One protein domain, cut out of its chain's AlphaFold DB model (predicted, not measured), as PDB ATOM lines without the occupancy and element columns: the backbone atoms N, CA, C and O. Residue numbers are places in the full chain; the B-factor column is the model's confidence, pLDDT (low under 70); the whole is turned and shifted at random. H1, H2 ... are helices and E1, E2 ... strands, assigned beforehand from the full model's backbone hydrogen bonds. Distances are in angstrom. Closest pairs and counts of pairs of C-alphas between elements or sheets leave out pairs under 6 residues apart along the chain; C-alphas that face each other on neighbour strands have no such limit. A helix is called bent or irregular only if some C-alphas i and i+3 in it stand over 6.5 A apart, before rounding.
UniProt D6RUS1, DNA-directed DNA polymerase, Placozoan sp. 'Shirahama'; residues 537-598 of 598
ATOM      1  N   ILE A 537     217.122 163.132  55.908       80.81
ATOM      2  CA  ILE A 537     217.310 163.809  57.208       80.81
ATOM      3  C   ILE A 537     217.057 162.828  58.357       80.81
ATOM      4  O   ILE A 537     217.958 162.539  59.132       80.81
ATOM      5  N   GLY A 538     215.882 162.200  58.397       77.50
ATOM      6  CA  GLY A 538     215.563 161.133  59.343       77.50
ATOM      7  C   GLY A 538     215.737 161.516  60.819       77.50
ATOM      8  O   GLY A 538     215.311 162.584  61.262       77.50
ATOM      9  N   LYS A 539     216.319 160.578  61.567       81.12
ATOM     10  CA  LYS A 539     216.597 160.669  63.001       81.12
ATOM     11  C   LYS A 539     218.094 160.869  63.245       81.12
ATOM     12  O   LYS A 539     218.900 160.515  62.383       81.12
ATOM     13  N   ASP A 540     218.440 161.408  64.406       77.12
ATOM     14  CA  ASP A 540     219.811 161.442  64.913       77.12
ATOM     15  C   ASP A 540     220.285 160.041  65.360       77.12
ATOM     16  O   ASP A 540     219.522 159.066  65.341       77.12
ATOM     17  N   PHE A 541     221.544 159.927  65.796       68.81
ATOM     18  CA  PHE A 541     222.108 158.669  66.311       68.81
ATOM     19  C   PHE A 541     221.415 158.142  67.575       68.81
ATOM     20  O   PHE A 541     221.511 156.951  67.874       68.81
ATOM     21  N   LYS A 542     220.672 159.002  68.282       65.75
ATOM     22  CA  LYS A 542     219.865 158.645  69.456       65.75
ATOM     23  C   LYS A 542     218.447 158.210  69.085       65.75
ATOM     24  O   LYS A 542     217.635 157.916  69.961       65.75
ATOM     25  N   GLY A 543     218.126 158.147  67.791       70.81
ATOM     26  CA  GLY A 543     216.809 157.763  67.294       70.81
ATOM     27  C   GLY A 543     215.731 158.836  67.484       70.81
ATOM     28  O   GLY A 543     214.538 158.522  67.342       70.81
ATOM     29  N   LYS A 544     216.120 160.083  67.778       79.69
ATOM     30  CA  LYS A 544     215.228 161.244  67.886       79.69
ATOM     31  C   LYS A 544     215.067 161.923  66.530       79.69
ATOM     32  O   LYS A 544     216.000 161.977  65.736       79.69
ATOM     33  N   ASN A 545     213.866 162.420  66.239       85.38
ATOM     34  CA  ASN A 545     213.628 163.157  64.999       85.38
ATOM     35  C   ASN A 545     214.376 164.494  65.044       85.38
ATOM     36  O   ASN A 545     214.259 165.228  66.021       85.38
ATOM     37  N   ILE A 546     215.116 164.802  63.978       88.94
ATOM     38  CA  ILE A 546     215.818 166.087  63.834       88.94
ATOM     39  C   ILE A 546     214.813 167.205  63.524       88.94
ATOM     40  O   ILE A 546     214.943 168.339  63.979       88.94
ATOM     41  N   LEU A 547     213.777 166.876  62.747       91.75
ATOM     42  CA  LEU A 547     212.673 167.785  62.466       91.75
ATOM     43  C   LEU A 547     211.577 167.665  63.531       91.75
ATOM     44  O   LEU A 547     211.406 166.608  64.132       91.75
ATOM     45  N   ASN A 548     210.806 168.735  63.711       92.88
ATOM     46  CA  ASN A 548     209.664 168.814  64.618       92.88
ATOM     47  C   ASN A 548     208.507 169.567  63.935       92.88
ATOM     48  O   ASN A 548     208.668 170.096  62.833       92.88
ATOM     49  N   LEU A 549     207.346 169.633  64.587       93.69
ATOM     50  CA  LEU A 549     206.151 170.306  64.073       93.69
ATOM     51  C   LEU A 549     206.391 171.760  63.619       93.69
ATOM     52  O   LEU A 549     205.870 172.160  62.575       93.69
ATOM     53  N   ASP A 550     207.165 172.552  64.363       94.31
ATOM     54  CA  ASP A 550     207.428 173.952  64.006       94.31
ATOM     55  C   ASP A 550     208.169 174.062  62.668       94.31
ATOM     56  O   ASP A 550     207.742 174.801  61.777       94.31
ATOM     57  N   HIS A 551     209.187 173.219  62.459       94.44
ATOM     58  CA  HIS A 551     209.891 173.139  61.179       94.44
ATOM     59  C   HIS A 551     208.925 172.882  60.010       94.44
ATOM     60  O   HIS A 551     209.012 173.535  58.970       94.44
ATOM     61  N   PHE A 552     207.954 171.976  60.174       94.12
ATOM     62  CA  PHE A 552     206.949 171.709  59.140       94.12
ATOM     63  C   PHE A 552     206.002 172.893  58.913       94.12
ATOM     64  O   PHE A 552     205.717 173.214  57.758       94.12
ATOM     65  N   LYS A 553     205.571 173.593  59.969       93.69
ATOM     66  CA  LYS A 553     204.751 174.812  59.845       93.69
ATOM     67  C   LYS A 553     205.486 175.935  59.108       93.69
ATOM     68  O   LYS A 553     204.857 176.675  58.355       93.69
ATOM     69  N   ARG A 554     206.795 176.078  59.320       93.81
ATOM     70  CA  ARG A 554     207.652 177.052  58.622       93.81
ATOM     71  C   ARG A 554     207.840 176.686  57.147       93.81
ATOM     72  O   ARG A 554     207.567 177.499  56.266       93.81
ATOM     73  N   MET A 555     208.145 175.421  56.844       93.06
ATOM     74  CA  MET A 555     208.230 174.933  55.455       93.06
ATOM     75  C   MET A 555     206.892 175.061  54.698       93.06
ATOM     76  O   MET A 555     206.860 175.367  53.500       93.06
ATOM     77  N   ILE A 556     205.763 174.885  55.392       90.19
ATOM     78  CA  ILE A 556     204.414 175.157  54.864       90.19
ATOM     79  C   ILE A 556     204.150 176.636  54.633       90.19
ATOM     80  O   ILE A 556     203.281 176.937  53.832       90.19
ATOM     81  N   ARG A 557     204.904 177.564  55.214       90.56
ATOM     82  CA  ARG A 557     204.857 178.995  54.863       90.56
ATOM     83  C   ARG A 557     205.815 179.364  53.727       90.56
ATOM     84  O   ARG A 557     205.716 180.447  53.168       90.56
ATOM     85  N   GLY A 558     206.659 178.423  53.303       87.62
ATOM     86  CA  GLY A 558     207.656 178.630  52.251       87.62
ATOM     87  C   GLY A 558     209.027 179.038  52.782       87.62
ATOM     88  O   GLY A 558     209.921 179.286  51.980       87.62
ATOM     89  N   GLU A 559     209.203 179.061  54.103       91.25
ATOM     90  CA  GLU A 559     210.493 179.310  54.734       91.25
ATOM     91  C   GLU A 559     211.458 178.139  54.500       91.25
ATOM     92  O   GLU A 559     211.048 176.979  54.364       91.25
ATOM     93  N   VAL A 560     212.752 178.453  54.491       88.75
ATOM     94  CA  VAL A 560     213.822 177.454  54.514       88.75
ATOM     95  C   VAL A 560     214.160 177.143  55.968       88.75
ATOM     96  O   VAL A 560     214.364 178.053  56.772       88.75
ATOM     97  N   VAL A 561     214.208 175.858  56.305       90.12
ATOM     98  CA  VAL A 561     214.619 175.390  57.630       90.12
ATOM     99  C   VAL A 561     216.036 174.842  57.537       90.12
ATOM    100  O   VAL A 561     216.303 173.955  56.729       90.12
ATOM    101  N   GLU A 562     216.927 175.358  58.378       89.81
ATOM    102  CA  GLU A 562     218.273 174.821  58.575       89.81
ATOM    103  C   GLU A 562     218.253 173.854  59.759       89.81
ATOM    104  O   GLU A 562     217.757 174.194  60.835       89.81
ATOM    105  N   VAL A 563     218.783 172.649  59.562       89.00
ATOM    106  CA  VAL A 563     219.023 171.693  60.648       89.00
ATOM    107  C   VAL A 563     220.430 171.129  60.566       89.00
ATOM    108  O   VAL A 563     220.971 170.938  59.479       89.00
ATOM    109  N   GLU A 564     221.008 170.819  61.720       86.62
ATOM    110  CA  GLU A 564     222.277 170.107  61.801       86.62
ATOM    111  C   GLU A 564     222.021 168.605  61.930       86.62
ATOM    112  O   GLU A 564     221.169 168.158  62.704       86.62
ATOM    113  N   LYS A 565     222.761 167.817  61.154       83.81
ATOM    114  CA  LYS A 565     222.742 166.364  61.226       83.81
ATOM    115  C   LYS A 565     224.161 165.835  61.276       83.81
ATOM    116  O   LYS A 565     224.965 166.111  60.392       83.81
ATOM    117  N   GLU A 566     224.424 165.007  62.271       82.25
ATOM    118  CA  GLU A 566     225.653 164.232  62.340       82.25
ATOM    119  C   GLU A 566     225.494 162.952  61.493       82.25
ATOM    120  O   GLU A 566     224.454 162.283  61.522       82.25
ATOM    121  N   LEU A 567     226.500 162.642  60.677       79.38
ATOM    122  CA  LEU A 567     226.536 161.506  59.761       79.38
ATOM    123  C   LEU A 567     227.806 160.692  59.993       79.38
ATOM    124  O   LEU A 567     228.863 161.263  60.223       79.38
ATOM    125  N   ILE A 568     227.702 159.368  59.878       77.38
ATOM    126  CA  ILE A 568     228.857 158.471  59.815       77.38
ATOM    127  C   ILE A 568     229.117 158.233  58.338       77.38
ATOM    128  O   ILE A 568     228.287 157.625  57.652       77.38
ATOM    129  N   LEU A 569     230.233 158.752  57.840       72.44
ATOM    130  CA  LEU A 569     230.581 158.655  56.432       72.44
ATOM    131  C   LEU A 569     231.945 157.989  56.275       72.44
ATOM    132  O   LEU A 569     232.894 158.382  56.955       72.44
ATOM    133  N   PRO A 570     232.061 156.992  55.381       69.12
ATOM    134  CA  PRO A 570     233.366 156.533  54.955       69.12
ATOM    135  C   PRO A 570     234.001 157.631  54.102       69.12
ATOM    136  O   PRO A 570     233.461 158.021  53.061       69.12
ATOM    137  N   ASP A 571     235.154 158.124  54.526       67.00
ATOM    138  CA  ASP A 571     236.020 158.911  53.669       67.00
ATOM    139  C   ASP A 571     236.759 157.952  52.737       67.00
ATOM    140  O   ASP A 571     237.689 157.246  53.114       67.00
ATOM    141  N   LEU A 572     236.328 157.925  51.478       59.50
ATOM    142  CA  LEU A 572     236.902 157.048  50.464       59.50
ATOM    143  C   LEU A 572     238.378 157.369  50.160       59.50
ATOM    144  O   LEU A 572     239.067 156.505  49.624       59.50
ATOM    145  N   ARG A 573     238.867 158.576  50.500       61.31
ATOM    146  CA  ARG A 573     240.263 159.000  50.283       61.31
ATOM    147  C   ARG A 573     241.214 158.629  51.408       61.31
ATOM    148  O   ARG A 573     242.401 158.567  51.135       61.31
ATOM    149  N   SER A 574     240.726 158.409  52.624       65.25
ATOM    150  CA  SER A 574     241.523 157.928  53.769       65.25
ATOM    151  C   SER A 574     241.175 156.482  54.159       65.25
ATOM    152  O   SER A 574     241.912 155.833  54.902       65.25
ATOM    153  N   ARG A 575     240.049 155.959  53.645       69.50
ATOM    154  CA  ARG A 575     239.349 154.750  54.121       69.50
ATOM    155  C   ARG A 575     239.045 154.783  55.618       69.50
ATOM    156  O   ARG A 575     238.855 153.734  56.235       69.50
ATOM    157  N   GLU A 576     238.991 155.975  56.195       78.56
ATOM    158  CA  GLU A 576     238.538 156.196  57.560       78.56
ATOM    159  C   GLU A 576     237.026 156.359  57.568       78.56
ATOM    160  O   GLU A 576     236.401 156.700  56.563       78.56
ATOM    161  N   ILE A 577     236.422 156.095  58.715       82.38
ATOM    162  CA  ILE A 577     235.015 156.386  58.938       82.38
ATOM    163  C   ILE A 577     234.975 157.521  59.948       82.38
ATOM    164  O   ILE A 577     235.579 157.386  61.006       82.38
ATOM    165  N   LYS A 578     234.290 158.623  59.634       83.94
ATOM    166  CA  LYS A 578     234.255 159.813  60.498       83.94
ATOM    167  C   LYS A 578     232.835 160.234  60.831       83.94
ATOM    168  O   LYS A 578     231.920 160.024  60.026       83.94
ATOM    169  N   TYR A 579     232.668 160.855  61.995       81.94
ATOM    170  CA  TYR A 579     231.503 161.683  62.274       81.94
ATOM    171  C   TYR A 579     231.671 163.026  61.567       81.94
ATOM    172  O   TYR A 579     232.638 163.745  61.783       81.94
ATOM    173  N   GLU A 580     230.713 163.376  60.716       81.44
ATOM    174  CA  GLU A 580     230.662 164.673  60.047       81.44
ATOM    175  C   GLU A 580     229.346 165.363  60.407       81.44
ATOM    176  O   GLU A 580     228.260 164.809  60.208       81.44
ATOM    177  N   LYS A 581     229.429 166.591  60.919       83.44
ATOM    178  CA  LYS A 581     228.261 167.448  61.131       83.44
ATOM    179  C   LYS A 581     227.957 168.214  59.854       83.44
ATOM    180  O   LYS A 581     228.764 169.014  59.394       83.44
ATOM    181  N   ARG A 582     226.767 167.996  59.295       82.75
ATOM    182  CA  ARG A 582     226.287 168.706  58.109       82.75
ATOM    183  C   ARG A 582     225.107 169.596  58.433       82.75
ATOM    184  O   ARG A 582     224.131 169.157  59.041       82.75
ATOM    185  N   LYS A 583     225.170 170.826  57.929       85.25
ATOM    186  CA  LYS A 583     224.021 171.725  57.846       85.25
ATOM    187  C   LYS A 583     223.197 171.362  56.618       85.25
ATOM    188  O   LYS A 583     223.698 171.362  55.494       85.25
ATOM    189  N   ILE A 584     221.934 171.027  56.838       84.38
ATOM    190  CA  ILE A 584     220.997 170.639  55.789       84.38
ATOM    191  C   ILE A 584     219.933 171.724  55.675       84.38
ATOM    192  O   ILE A 584     219.229 172.015  56.643       84.38
ATOM    193  N   MET A 585     219.798 172.280  54.471       83.06
ATOM    194  CA  MET A 585     218.756 173.247  54.144       83.06
ATOM    195  C   MET A 585     217.551 172.514  53.565       83.06
ATOM    196  O   MET A 585     217.649 171.803  52.561       83.06
ATOM    197  N   VAL A 586     216.401 172.685  54.208       83.12
ATOM    198  CA  VAL A 586     215.172 171.960  53.887       83.12
ATOM    199  C   VAL A 586     214.110 172.949  53.438       83.12
ATOM    200  O   VAL A 586     213.741 173.861  54.181       83.12
ATOM    201  N   ASN A 587     213.604 172.777  52.216       77.94
ATOM    202  CA  ASN A 587     212.529 173.612  51.692       77.94
ATOM    203  C   ASN A 587     211.553 172.823  50.796       77.94
ATOM    204  O   ASN A 587     211.637 171.605  50.636       77.94
ATOM    205  N   ARG A 588     210.576 173.539  50.224       69.56
ATOM    206  CA  ARG A 588     209.510 172.975  49.376       69.56
ATOM    207  C   ARG A 588     209.974 172.447  48.014       69.56
ATOM    208  O   ARG A 588     209.203 171.723  47.385       69.56
ATOM    209  N   LYS A 589     211.135 172.878  47.517       55.41
ATOM    210  CA  LYS A 589     211.630 172.595  46.163       55.41
ATOM    211  C   LYS A 589     212.780 171.586  46.154       55.41
ATOM    212  O   LYS A 589     212.824 170.805  45.217       55.41
ATOM    213  N   GLU A 590     213.616 171.527  47.190       49.28
ATOM    214  CA  GLU A 590     214.759 170.609  47.296       49.28
ATOM    215  C   GLU A 590     215.208 170.422  48.761       49.28
ATOM    216  O   GLU A 590     215.036 171.302  49.606       49.28
ATOM    217  N   ILE A 591     215.826 169.272  49.049       47.47
ATOM    218  CA  ILE A 591     216.767 169.130  50.167       47.47
ATOM    219  C   ILE A 591     218.141 169.425  49.559       47.47
ATOM    220  O   ILE A 591     218.626 168.615  48.770       47.47
ATOM    221  N   GLN A 592     218.734 170.580  49.864       40.56
ATOM    222  CA  GLN A 592     220.086 170.913  49.405       40.56
ATOM    223  C   GLN A 592     221.082 170.601  50.526       40.56
ATOM    224  O   GLN A 592     220.999 171.147  51.629       40.56
ATOM    225  N   GLU A 593     222.012 169.686  50.251       37.78
ATOM    226  CA  GLU A 593     223.161 169.423  51.118       37.78
ATOM    227  C   GLU A 593     224.275 170.408  50.753       37.78
ATOM    228  O   GLU A 593     224.936 170.253  49.725       37.78
ATOM    229  N   ASN A 594     224.502 171.419  51.592       32.50
ATOM    230  CA  ASN A 594     225.696 172.241  51.462       32.50
ATOM    231  C   ASN A 594     226.862 171.489  52.106       32.50
ATOM    232  O   ASN A 594     226.922 171.343  53.325       32.50
ATOM    233  N   LYS A 595     227.802 171.012  51.284       27.52
ATOM    234  CA  LYS A 595     229.128 170.634  51.778       27.52
ATOM    235  C   LYS A 595     229.823 171.914  52.219       27.52
ATOM    236  O   LYS A 595     230.210 172.721  51.374       27.52
ATOM    237  N   THR A 596     229.975 172.114  53.522       26.64
ATOM    238  CA  THR A 596     230.984 173.041  54.030       26.64
ATOM    239  C   THR A 596     232.328 172.555  53.499       26.64
ATOM    240  O   THR A 596     232.755 171.444  53.796       26.64
ATOM    241  N   LYS A 597     232.943 173.345  52.613       26.06
ATOM    242  CA  LYS A 597     234.347 173.162  52.250       26.06
ATOM    243  C   LYS A 597     235.160 173.441  53.511       26.06
ATOM    244  O   LYS A 597     235.272 174.599  53.902       26.06
ATOM    245  N   THR A 598     235.684 172.388  54.111       28.55
ATOM    246  CA  THR A 598     236.853 172.431  54.988       28.55
ATOM    247  C   THR A 598     237.808 171.375  54.491       28.55
ATOM    248  O   THR A 598     237.340 170.222  54.330       28.55
TER     249      THR A 598
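This is residues 537 to 598 of the 598 residues of the protein "DNA-directed DNA polymerase" of Placozoan sp. 'Shirahama' (UniProt D6RUS1). The model is a long, slender hairpin of two bent strands, E1 and E2, with the short strand E3 beside the last residues of E2 and a small helix, H1, at that same end. At the far end the turn of the hairpin, residues 571 to 576, sticks out free, and a stretch of 12 residues with no named element, 537 to 548, leads into H1. The printed part has 62 residues with one named helix and three named strands, in the order H1, E1, E2, E3; the sheet runs E1, E2, E3, antiparallel throughout, and the class is mixed, helices and strands. The whole is loose, with a radius of gyration of the C-alphas of 13.5 A, and elongated, with spans of 42 by 26 by 15 A.

The strands E1, residues 561 to 571, E2, residues 576 to 586, and E3, residues 591 to 593, form a meander, each strand the antiparallel neighbour of the one before. E1 and E2 are a hairpin, their directions 159 degrees apart; N 567 and O 580 are 2.8 A apart and N 584 and O 563 also 2.8 A, both within hydrogen-bond range. E1 bends by 65 degrees at residue 568, and E2 bends by 53 degrees at residue 579. E2 and E3 are a hairpin too, at 138 degrees, with N 592 and O 585 within hydrogen-bond range at 3.2 A. E1 and E3, the edge strands, are apart. H1, residues 549 to 557, only grazes the sheet with its residues 550 to 555; the closest C-alphas of H1 and E1 are those of His 551 and Val 561, 6.3 A apart. In H1 every O i to N i+4 pair is within hydrogen-bond range.

E1 measures 27.3 A from first to last C-alpha, beginning at C-alpha 561 (214.619, 175.390, 57.630). E2 measures 28.4 A and ends at C-alpha 586 (215.172, 171.960, 53.887). E3 has 3 residues and ends at C-alpha 593 (223.161, 169.423, 51.118). H1 measures 12.7 A and begins at C-alpha 549 (206.151, 170.306, 64.073).

The two C-alphas farthest apart are those of Arg 557 and Ser 574, 42.3 A. The printed part has no cut and ends at residue 598, the chain's last residue. The links H1 to E1, E1 to E2 and E2 to E3 are tight. The mean pLDDT of the printed part is 74.8; it is under 70 at residues 541 to 542, 570 to 575 and 588 to 598, and E3 has a mean of 42.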